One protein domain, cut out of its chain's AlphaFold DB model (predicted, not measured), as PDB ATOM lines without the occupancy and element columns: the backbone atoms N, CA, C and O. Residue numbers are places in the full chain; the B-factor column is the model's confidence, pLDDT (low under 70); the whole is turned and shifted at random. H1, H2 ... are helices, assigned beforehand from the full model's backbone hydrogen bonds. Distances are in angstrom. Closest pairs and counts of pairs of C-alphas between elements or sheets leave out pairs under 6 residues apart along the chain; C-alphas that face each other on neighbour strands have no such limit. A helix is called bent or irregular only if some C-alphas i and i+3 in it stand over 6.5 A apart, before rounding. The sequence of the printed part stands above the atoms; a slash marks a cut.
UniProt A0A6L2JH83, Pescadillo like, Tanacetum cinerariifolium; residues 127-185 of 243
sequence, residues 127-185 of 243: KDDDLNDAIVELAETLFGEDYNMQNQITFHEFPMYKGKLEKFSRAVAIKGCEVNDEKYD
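AT A GLANCE: This is residues 127 to 185 of the 243 residues of the protein "Pescadillo like" of Tanacetum cinerariifolium (UniProt A0A6L2JH83). Two long helices, H1 and H2, make a V-shaped hairpin; short H3 and H4 follow beyond the far end of H2, and residues 178 to 183 stick out. The 59 printed residues include four named helices, H1 to H4, and no named strand: all helix. The whole is loose, radius of gyration of the C-alphas 14.0 A, spanning 38 by 23 by 21 A.

HOW THE PARTS SIT: H1, residues 129 to 143, touches residues 149 to 154 alone of H2, residues 147 to 162, at a steep tilt of 40 degrees, opposite ways; the closest C-alphas, of Ala 139 and Gln 150, are 5.5 A apart. H2, with residues 160 to 161 alone, and H3, residues 166 to 169, only just touch, with 3 pairs of C-alphas within 8 A, and only at the corner; the closest C-alphas, of Tyr 161 and Phe 168, are 6.3 A apart. H3 and H4, residues 171 to 176, are close but not clearly touching, the closest C-alphas, of Phe 168 and Ile 174, 7.2 A apart. The O i to N i+4 pairs are within hydrogen-bond range throughout H4, 10 of 11 in H1 and 9 of 12 in H2; H3 is too short for one.

IN THESE COORDINATES: H1 begins at C-alpha 129 (29.749, 43.264, -12.876) and is 21.2 A long. H2 is 21.1 A long and only just irregular: C-alphas 154 and 157 are 6.6 A apart. H3 measures 5.4 A; H4, 8.5 A, ends at C-alpha 176 (53.466, 36.564, -4.403).

THE WHOLE: The C-alphas farthest apart, of Glu 145 and Glu 182, are 39.4 A apart. The printed part has no cut, the three links are tight, and no printed residue is under 70 in pLDDT.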
ATOM      1  N   LYS A 127      34.236  38.037 -12.472       86.81
ATOM      2  CA  LYS A 127      32.998  38.067 -13.268       86.81
ATOM      3  C   LYS A 127      31.914  38.958 -12.667       86.81
ATOM      4  O   LYS A 127      30.824  39.019 -13.216       86.81
ATOM      5  N   ASP A 128      32.194  39.575 -11.531       90.31
ATOM      6  CA  ASP A 128      31.250  40.400 -10.794       90.31
ATOM      7  C   ASP A 128      31.135  41.773 -11.476       90.31
ATOM      8  O   ASP A 128      32.100  42.539 -11.506       90.31
ATOM      9  N   ASP A 129      29.988  42.039 -12.105       91.62
ATOM     10  CA  ASP A 129      29.749  43.264 -12.876       91.62
ATOM     11  C   ASP A 129      29.799  44.512 -11.980       91.62
ATOM     12  O   ASP A 129      30.473  45.471 -12.344       91.62
ATOM     13  N   ASP A 130      29.234  44.458 -10.765       90.31
ATOM     14  CA  ASP A 130      29.260  45.576  -9.804       90.31
ATOM     15  C   ASP A 130      30.706  45.967  -9.448       90.31
ATOM     16  O   ASP A 130      31.058  47.141  -9.316       90.31
ATOM     17  N   LEU A 131      31.577  44.964  -9.310       90.94
ATOM     18  CA  LEU A 131      32.996  45.168  -9.041       90.94
ATOM     19  C   LEU A 131      33.765  45.741 -10.244       90.94
ATOM     20  O   LEU A 131      34.726  46.486 -10.042       90.94
ATOM     21  N   ASN A 132      33.373  45.407 -11.476       91.94
ATOM     22  CA  ASN A 132      33.966  46.004 -12.676       91.94
ATOM     23  C   ASN A 132      33.480  47.445 -12.871       91.94
ATOM     24  O   ASN A 132      34.304  48.324 -13.118       91.94
ATOM     25  N   ASP A 133      32.187  47.703 -12.681       93.38
ATOM     26  CA  ASP A 133      31.597  49.042 -12.743       93.38
ATOM     27  C   ASP A 133      32.233  49.973 -11.704       93.38
ATOM     28  O   ASP A 133      32.540  51.127 -12.004       93.38
ATOM     29  N   ALA A 134      32.561  49.460 -10.513       93.44
ATOM     30  CA  ALA A 134      33.282  50.223  -9.499       93.44
ATOM     31  C   ALA A 134      34.654  50.738  -9.973       93.44
ATOM     32  O   ALA A 134      35.065  51.819  -9.549       93.44
ATOM     33  N   ILE A 135      35.362  49.990 -10.832       95.06
ATOM     34  CA  ILE A 135      36.648  50.416 -11.412       95.06
ATOM     35  C   ILE A 135      36.429  51.538 -12.427       95.06
ATOM     36  O   ILE A 135      37.209  52.491 -12.446       95.06
ATOM     37  N   VAL A 136      35.363  51.451 -13.227       94.31
ATOM     38  CA  VAL A 136      34.973  52.509 -14.169       94.31
ATOM     39  C   VAL A 136      34.647  53.791 -13.405       94.31
ATOM     40  O   VAL A 136      35.243  54.830 -13.675       94.31
ATOM     41  N   GLU A 137      33.797  53.702 -12.381       95.00
ATOM     42  CA  GLU A 137      33.422  54.837 -11.530       95.00
ATOM     43  C   GLU A 137      34.645  55.442 -10.813       95.00
ATOM     44  O   GLU A 137      34.775  56.664 -10.679       95.00
ATOM     45  N   LEU A 138      35.590  54.600 -10.373       94.31
ATOM     46  CA  LEU A 138      36.842  55.072  -9.789       94.31
ATOM     47  C   LEU A 138      37.696  55.819 -10.823       94.31
ATOM     48  O   LEU A 138      38.243  56.870 -10.495       94.31
ATOM     49  N   ALA A 139      37.814  55.313 -12.051       94.50
ATOM     50  CA  ALA A 139      38.562  55.977 -13.115       94.50
ATOM     51  C   ALA A 139      37.939  57.336 -13.480       94.50
ATOM     52  O   ALA A 139      38.658  58.330 -13.573       94.50
ATOM     53  N   GLU A 140      36.612  57.409 -13.600       94.50
ATOM     54  CA  GLU A 140      35.880  58.668 -13.791       94.50
ATOM     55  C   GLU A 140      36.163  59.658 -12.653       94.50
ATOM     56  O   GLU A 140      36.466  60.827 -12.889       94.50
ATOM     57  N   THR A 141      36.148  59.175 -11.408       94.00
ATOM     58  CA  THR A 141      36.413  60.000 -10.222       94.00
ATOM     59  C   THR A 141      37.858  60.510 -10.170       94.00
ATOM     60  O   THR A 141      38.092  61.651  -9.769       94.00
ATOM     61  N   LEU A 142      38.837  59.680 -10.543       92.44
ATOM     62  CA  LEU A 142      40.261  60.024 -10.478       92.44
ATOM     63  C   LEU A 142      40.712  60.927 -11.630       92.44
ATOM     64  O   LEU A 142      41.571  61.783 -11.422       92.44
ATOM     65  N   PHE A 143      40.150  60.738 -12.825       93.81
ATOM     66  CA  PHE A 143      40.637  61.369 -14.055       93.81
ATOM     67  C   PHE A 143      39.660  62.388 -14.666       93.81
ATOM     68  O   PHE A 143      40.037  63.117 -15.580       93.81
ATOM     69  N   GLY A 144      38.429  62.508 -14.160       92.81
ATOM     70  CA  GLY A 144      37.502  63.593 -14.502       92.81
ATOM     71  C   GLY A 144      37.101  63.635 -15.981       92.81
ATOM     72  O   GLY A 144      36.320  62.806 -16.434       92.81
ATOM     73  N   GLU A 145      37.599  64.617 -16.734       94.19
ATOM     74  CA  GLU A 145      37.349  64.748 -18.185       94.19
ATOM     75  C   GLU A 145      38.479  64.157 -19.050       94.19
ATOM     76  O   GLU A 145      38.425  64.224 -20.279       94.19
ATOM     77  N   ASP A 146      39.514  63.562 -18.446       96.94
ATOM     78  CA  ASP A 146      40.565  62.857 -19.186       96.94
ATOM     79  C   ASP A 146      40.083  61.467 -19.629       96.94
ATOM     80  O   ASP A 146      40.427  60.423 -19.066       96.94
ATOM     81  N   TYR A 147      39.259  61.464 -20.675       95.50
ATOM     82  CA  TYR A 147      38.701  60.249 -21.263       95.50
ATOM     83  C   TYR A 147      39.766  59.331 -21.871       95.50
ATOM     84  O   TYR A 147      39.542  58.127 -21.983       95.50
ATOM     85  N   ASN A 148      40.929  59.865 -22.260       96.12
ATOM     86  CA  ASN A 148      42.013  59.040 -22.788       96.12
ATOM     87  C   ASN A 148      42.591  58.158 -21.681       96.12
ATOM     88  O   ASN A 148      42.704  56.947 -21.868       96.12
ATOM     89  N   MET A 149      42.880  58.745 -20.517       94.25
ATOM     90  CA  MET A 149      43.362  57.996 -19.359       94.25
ATOM     91  C   MET A 149      42.301  57.026 -18.830       94.25
ATOM     92  O   MET A 149      42.612  55.871 -18.547       94.25
ATOM     93  N   GLN A 150      41.032  57.447 -18.764       95.19
ATOM     94  CA  GLN A 150      39.934  56.550 -18.384       95.19
ATOM     95  C   GLN A 150      39.844  55.344 -19.318       95.19
ATOM     96  O   GLN A 150      39.762  54.212 -18.847       95.19
ATOM     97  N   ASN A 151      39.920  55.564 -20.634       94.88
ATOM     98  CA  ASN A 151      39.887  54.476 -21.603       94.88
ATOM     99  C   ASN A 151      41.109  53.562 -21.482       94.88
ATOM    100  O   ASN A 151      40.962  52.341 -21.536       94.88
ATOM    101  N   GLN A 152      42.300  54.130 -21.282       95.38
ATOM    102  CA  GLN A 152      43.523  53.357 -21.081       95.38
ATOM    103  C   GLN A 152      43.410  52.438 -19.857       95.38
ATOM    104  O   GLN A 152      43.656  51.237 -19.962       95.38
ATOM    105  N   ILE A 153      42.989  52.972 -18.710       94.19
ATOM    106  CA  ILE A 153      42.849  52.187 -17.482       94.19
ATOM    107  C   ILE A 153      41.742  51.137 -17.623       94.19
ATOM    108  O   ILE A 153      41.983  49.958 -17.370       94.19
ATOM    109  N   THR A 154      40.551  51.542 -18.063       93.50
ATOM    110  CA  THR A 154      39.358  50.686 -18.072       93.50
ATOM    111  C   THR A 154      39.401  49.607 -19.151       93.50
ATOM    112  O   THR A 154      39.022  48.466 -18.886       93.50
ATOM    113  N   PHE A 155      39.857  49.936 -20.362       93.12
ATOM    114  CA  PHE A 155      39.756  49.038 -21.519       93.12
ATOM    115  C   PHE A 155      41.073  48.378 -21.927       93.12
ATOM    116  O   PHE A 155      41.038  47.423 -22.702       93.12
ATOM    117  N   HIS A 156      42.216  48.824 -21.399       93.06
ATOM    118  CA  HIS A 156      43.512  48.215 -21.700       93.06
ATOM    119  C   HIS A 156      44.166  47.614 -20.453       93.06
ATOM    120  O   HIS A 156      44.255  46.390 -20.340       93.06
ATOM    121  N   GLU A 157      44.558  48.444 -19.484       93.81
ATOM    122  CA  GLU A 157      45.346  48.000 -18.324       93.81
ATOM    123  C   GLU A 157      44.560  47.044 -17.419       93.81
ATOM    124  O   GLU A 157      45.062  45.995 -17.004       93.81
ATOM    125  N   PHE A 158      43.297  47.363 -17.131       93.75
ATOM    126  CA  PHE A 158      42.480  46.558 -16.232       93.75
ATOM    127  C   PHE A 158      42.176  45.148 -16.785       93.75
ATOM    128  O   PHE A 158      42.399  44.171 -16.060       93.75
ATOM    129  N   PRO A 159      41.773  44.967 -18.061       93.19
ATOM    130  CA  PRO A 159      41.677  43.641 -18.673       93.19
ATOM    131  C   PRO A 159      42.994  42.856 -18.660       93.19
ATOM    132  O   PRO A 159      42.983  41.649 -18.399       93.19
ATOM    133  N   MET A 160      44.133  43.516 -18.891       92.38
ATOM    134  CA  MET A 160      45.453  42.873 -18.844       92.38
ATOM    135  C   MET A 160      45.802  42.388 -17.438       92.38
ATOM    136  O   MET A 160      46.264  41.256 -17.267       92.38
ATOM    137  N   TYR A 161      45.520  43.211 -16.429       92.06
ATOM    138  CA  TYR A 161      45.665  42.855 -15.026       92.06
ATOM    139  C   TYR A 161      44.773  41.661 -14.649       92.06
ATOM    140  O   TYR A 161      45.278  40.683 -14.089       92.06
ATOM    141  N   LYS A 162      43.485  41.666 -15.030       92.12
ATOM    142  CA  LYS A 162      42.560  40.531 -14.817       92.12
ATOM    143  C   LYS A 162      43.050  39.248 -15.483       92.12
ATOM    144  O   LYS A 162      43.001  38.180 -14.877       92.12
ATOM    145  N   GLY A 163      43.551  39.360 -16.710       90.56
ATOM    146  CA  GLY A 163      44.065  38.239 -17.492       90.56
ATOM    147  C   GLY A 163      45.435  37.719 -17.052       90.56
ATOM    148  O   GLY A 163      45.915  36.761 -17.655       90.56
ATOM    149  N   LYS A 164      46.074  38.323 -16.036       91.00
ATOM    150  CA  LYS A 164      47.467  38.040 -15.641       91.00
ATOM    151  C   LYS A 164      48.419  38.120 -16.838       91.00
ATOM    152  O   LYS A 164      49.248  37.234 -17.023       91.00
ATOM    153  N   LEU A 165      48.273  39.137 -17.683       90.12
ATOM    154  CA  LEU A 165      49.070  39.283 -18.901       90.12
ATOM    155  C   LEU A 165      50.333  40.122 -18.660       90.12
ATOM    156  O   LEU A 165      50.486  40.791 -17.639       90.12
ATOM    157  N   GLU A 166      51.273  40.045 -19.603       88.75
ATOM    158  CA  GLU A 166      52.523  40.812 -19.605       88.75
ATOM    159  C   GLU A 166      53.309  40.748 -18.283       88.75
ATOM    160  O   GLU A 166      53.756  39.677 -17.867       88.75
ATOM    161  N   LYS A 167      53.496  41.891 -17.610       85.94
ATOM    162  CA  LYS A 167      54.242  42.009 -16.354       85.94
ATOM    163  C   LYS A 167      53.560  41.237 -15.219       85.94
ATOM    164  O   LYS A 167      54.264  40.689 -14.371       85.94
ATOM    165  N   PHE A 168      52.233  41.106 -15.255       85.31
ATOM    166  CA  PHE A 168      51.440  40.369 -14.267       85.31
ATOM    167  C   PHE A 168      51.517  38.841 -14.444       85.31
ATOM    168  O   PHE A 168      51.200  38.098 -13.519       85.31
ATOM    169  N   SER A 169      52.001  38.357 -15.597       87.25
ATOM    170  CA  SER A 169      52.192  36.920 -15.871       87.25
ATOM    171  C   SER A 169      53.473  36.332 -15.262       87.25
ATOM    172  O   SER A 169      53.689  35.117 -15.289       87.25
ATOM    173  N   ARG A 170      54.366  37.180 -14.732       86.25
ATOM    174  CA  ARG A 170      55.667  36.744 -14.207       86.25
ATOM    175  C   ARG A 170      55.473  35.796 -13.024       86.25
ATOM    176  O   ARG A 170      54.709  36.081 -12.109       86.25
ATOM    177  N   ALA A 171      56.248  34.712 -12.988       84.88
ATOM    178  CA  ALA A 171      56.145  33.693 -11.938       84.88
ATOM    179  C   ALA A 171      56.288  34.262 -10.512       84.88
ATOM    180  O   ALA A 171      55.623  33.788  -9.595       84.88
ATOM    181  N   VAL A 172      57.126  35.291 -10.330       80.00
ATOM    182  CA  VAL A 172      57.282  35.989  -9.042       80.00
ATOM    183  C   VAL A 172      55.993  36.712  -8.646       80.00
ATOM    184  O   VAL A 172      55.542  36.543  -7.517       80.00
ATOM    185  N   ALA A 173      55.367  37.434  -9.582       78.94
ATOM    186  CA  ALA A 173      54.104  38.131  -9.350       78.94
ATOM    187  C   ALA A 173      52.981  37.138  -9.019       78.94
ATOM    188  O   ALA A 173      52.288  37.309  -8.024       78.94
ATOM    189  N   ILE A 174      52.855  36.046  -9.783       82.88
ATOM    190  CA  ILE A 174      51.841  35.011  -9.525       82.88
ATOM    191  C   ILE A 174      52.020  34.416  -8.125       82.88
ATOM    192  O   ILE A 174      51.067  34.389  -7.350       82.88
ATOM    193  N   LYS A 175      53.243  33.996  -7.781       83.69
ATOM    194  CA  LYS A 175      53.533  33.342  -6.500       83.69
ATOM    195  C   LYS A 175      53.342  34.272  -5.300       83.69
ATOM    196  O   LYS A 175      52.884  33.826  -4.253       83.69
ATOM    197  N   GLY A 176      53.668  35.557  -5.449       79.75
ATOM    198  CA  GLY A 176      53.466  36.564  -4.403       79.75
ATOM    199  C   GLY A 176      51.998  36.745  -4.008       79.75
ATOM    200  O   GLY A 176      51.716  37.132  -2.881       79.75
ATOM    201  N   CYS A 177      51.063  36.399  -4.895       84.12
ATOM    202  CA  CYS A 177      49.627  36.606  -4.699       84.12
ATOM    203  C   CYS A 177      48.880  35.356  -4.200       84.12
ATOM    204  O   CYS A 177      47.667  35.401  -4.011       84.12
ATOM    205  N   GLU A 178      49.558  34.222  -4.004       83.06
ATOM    206  CA  GLU A 178      48.911  32.952  -3.626       83.06
ATOM    207  C   GLU A 178      48.475  32.918  -2.153       83.06
ATOM    208  O   GLU A 178      47.534  32.209  -1.797       83.06
ATOM    209  N   VAL A 179      49.150  33.674  -1.280       82.88
ATOM    210  CA  VAL A 179      48.968  33.584   0.174       82.88
ATOM    211  C   VAL A 179      48.800  34.977   0.780       82.88
ATOM    212  O   VAL A 179      49.645  35.843   0.594       82.88
ATOM    213  N   ASN A 180      47.734  35.178   1.558       81.56
ATOM    214  CA  ASN A 180      47.543  36.377   2.379       81.56
ATOM    215  C   ASN A 180      47.996  36.102   3.819       81.56
ATOM    216  O   ASN A 180      47.173  35.864   4.708       81.56
ATOM    217  N   ASP A 181      49.311  36.077   4.027       80.19
ATOM    218  CA  ASP A 181      49.929  35.966   5.348       80.19
ATOM    219  C   ASP A 181      50.353  37.345   5.901       80.19
ATOM    220  O   ASP A 181      50.041  38.406   5.347       80.19
ATOM    221  N   GLU A 182      51.034  37.345   7.047       72.31
ATOM    222  CA  GLU A 182      51.542  38.569   7.682       72.31
ATOM    223  C   GLU A 182      52.644  39.260   6.862       72.31
ATOM    224  O   GLU A 182      52.898  40.442   7.074       72.31
ATOM    225  N   LYS A 183      53.276  38.548   5.919       72.50
ATOM    226  CA  LYS A 183      54.343  39.055   5.050       72.50
ATOM    227  C   LYS A 183      53.800  39.617   3.729       72.50
ATOM    228  O   LYS A 183      54.495  40.397   3.085       72.50
ATOM    229  N   TYR A 184      52.580  39.250   3.332       76.19
ATOM    230  CA  TYR A 184      51.937  39.770   2.127       76.19
ATOM    231  C   TYR A 184      51.610  41.263   2.271       76.19
ATOM    232  O   TYR A 184      50.620  41.637   2.912       76.19
ATOM    233  N   ASP A 185      52.428  42.109   1.651       73.00
ATOM    234  CA  ASP A 185      52.223  43.551   1.549       73.00
ATOM    235  C   ASP A 185      52.278  43.993   0.077       73.00
ATOM    236  O   ASP A 185      53.349  44.329  -0.435       73.00
TER     237      ASP A 185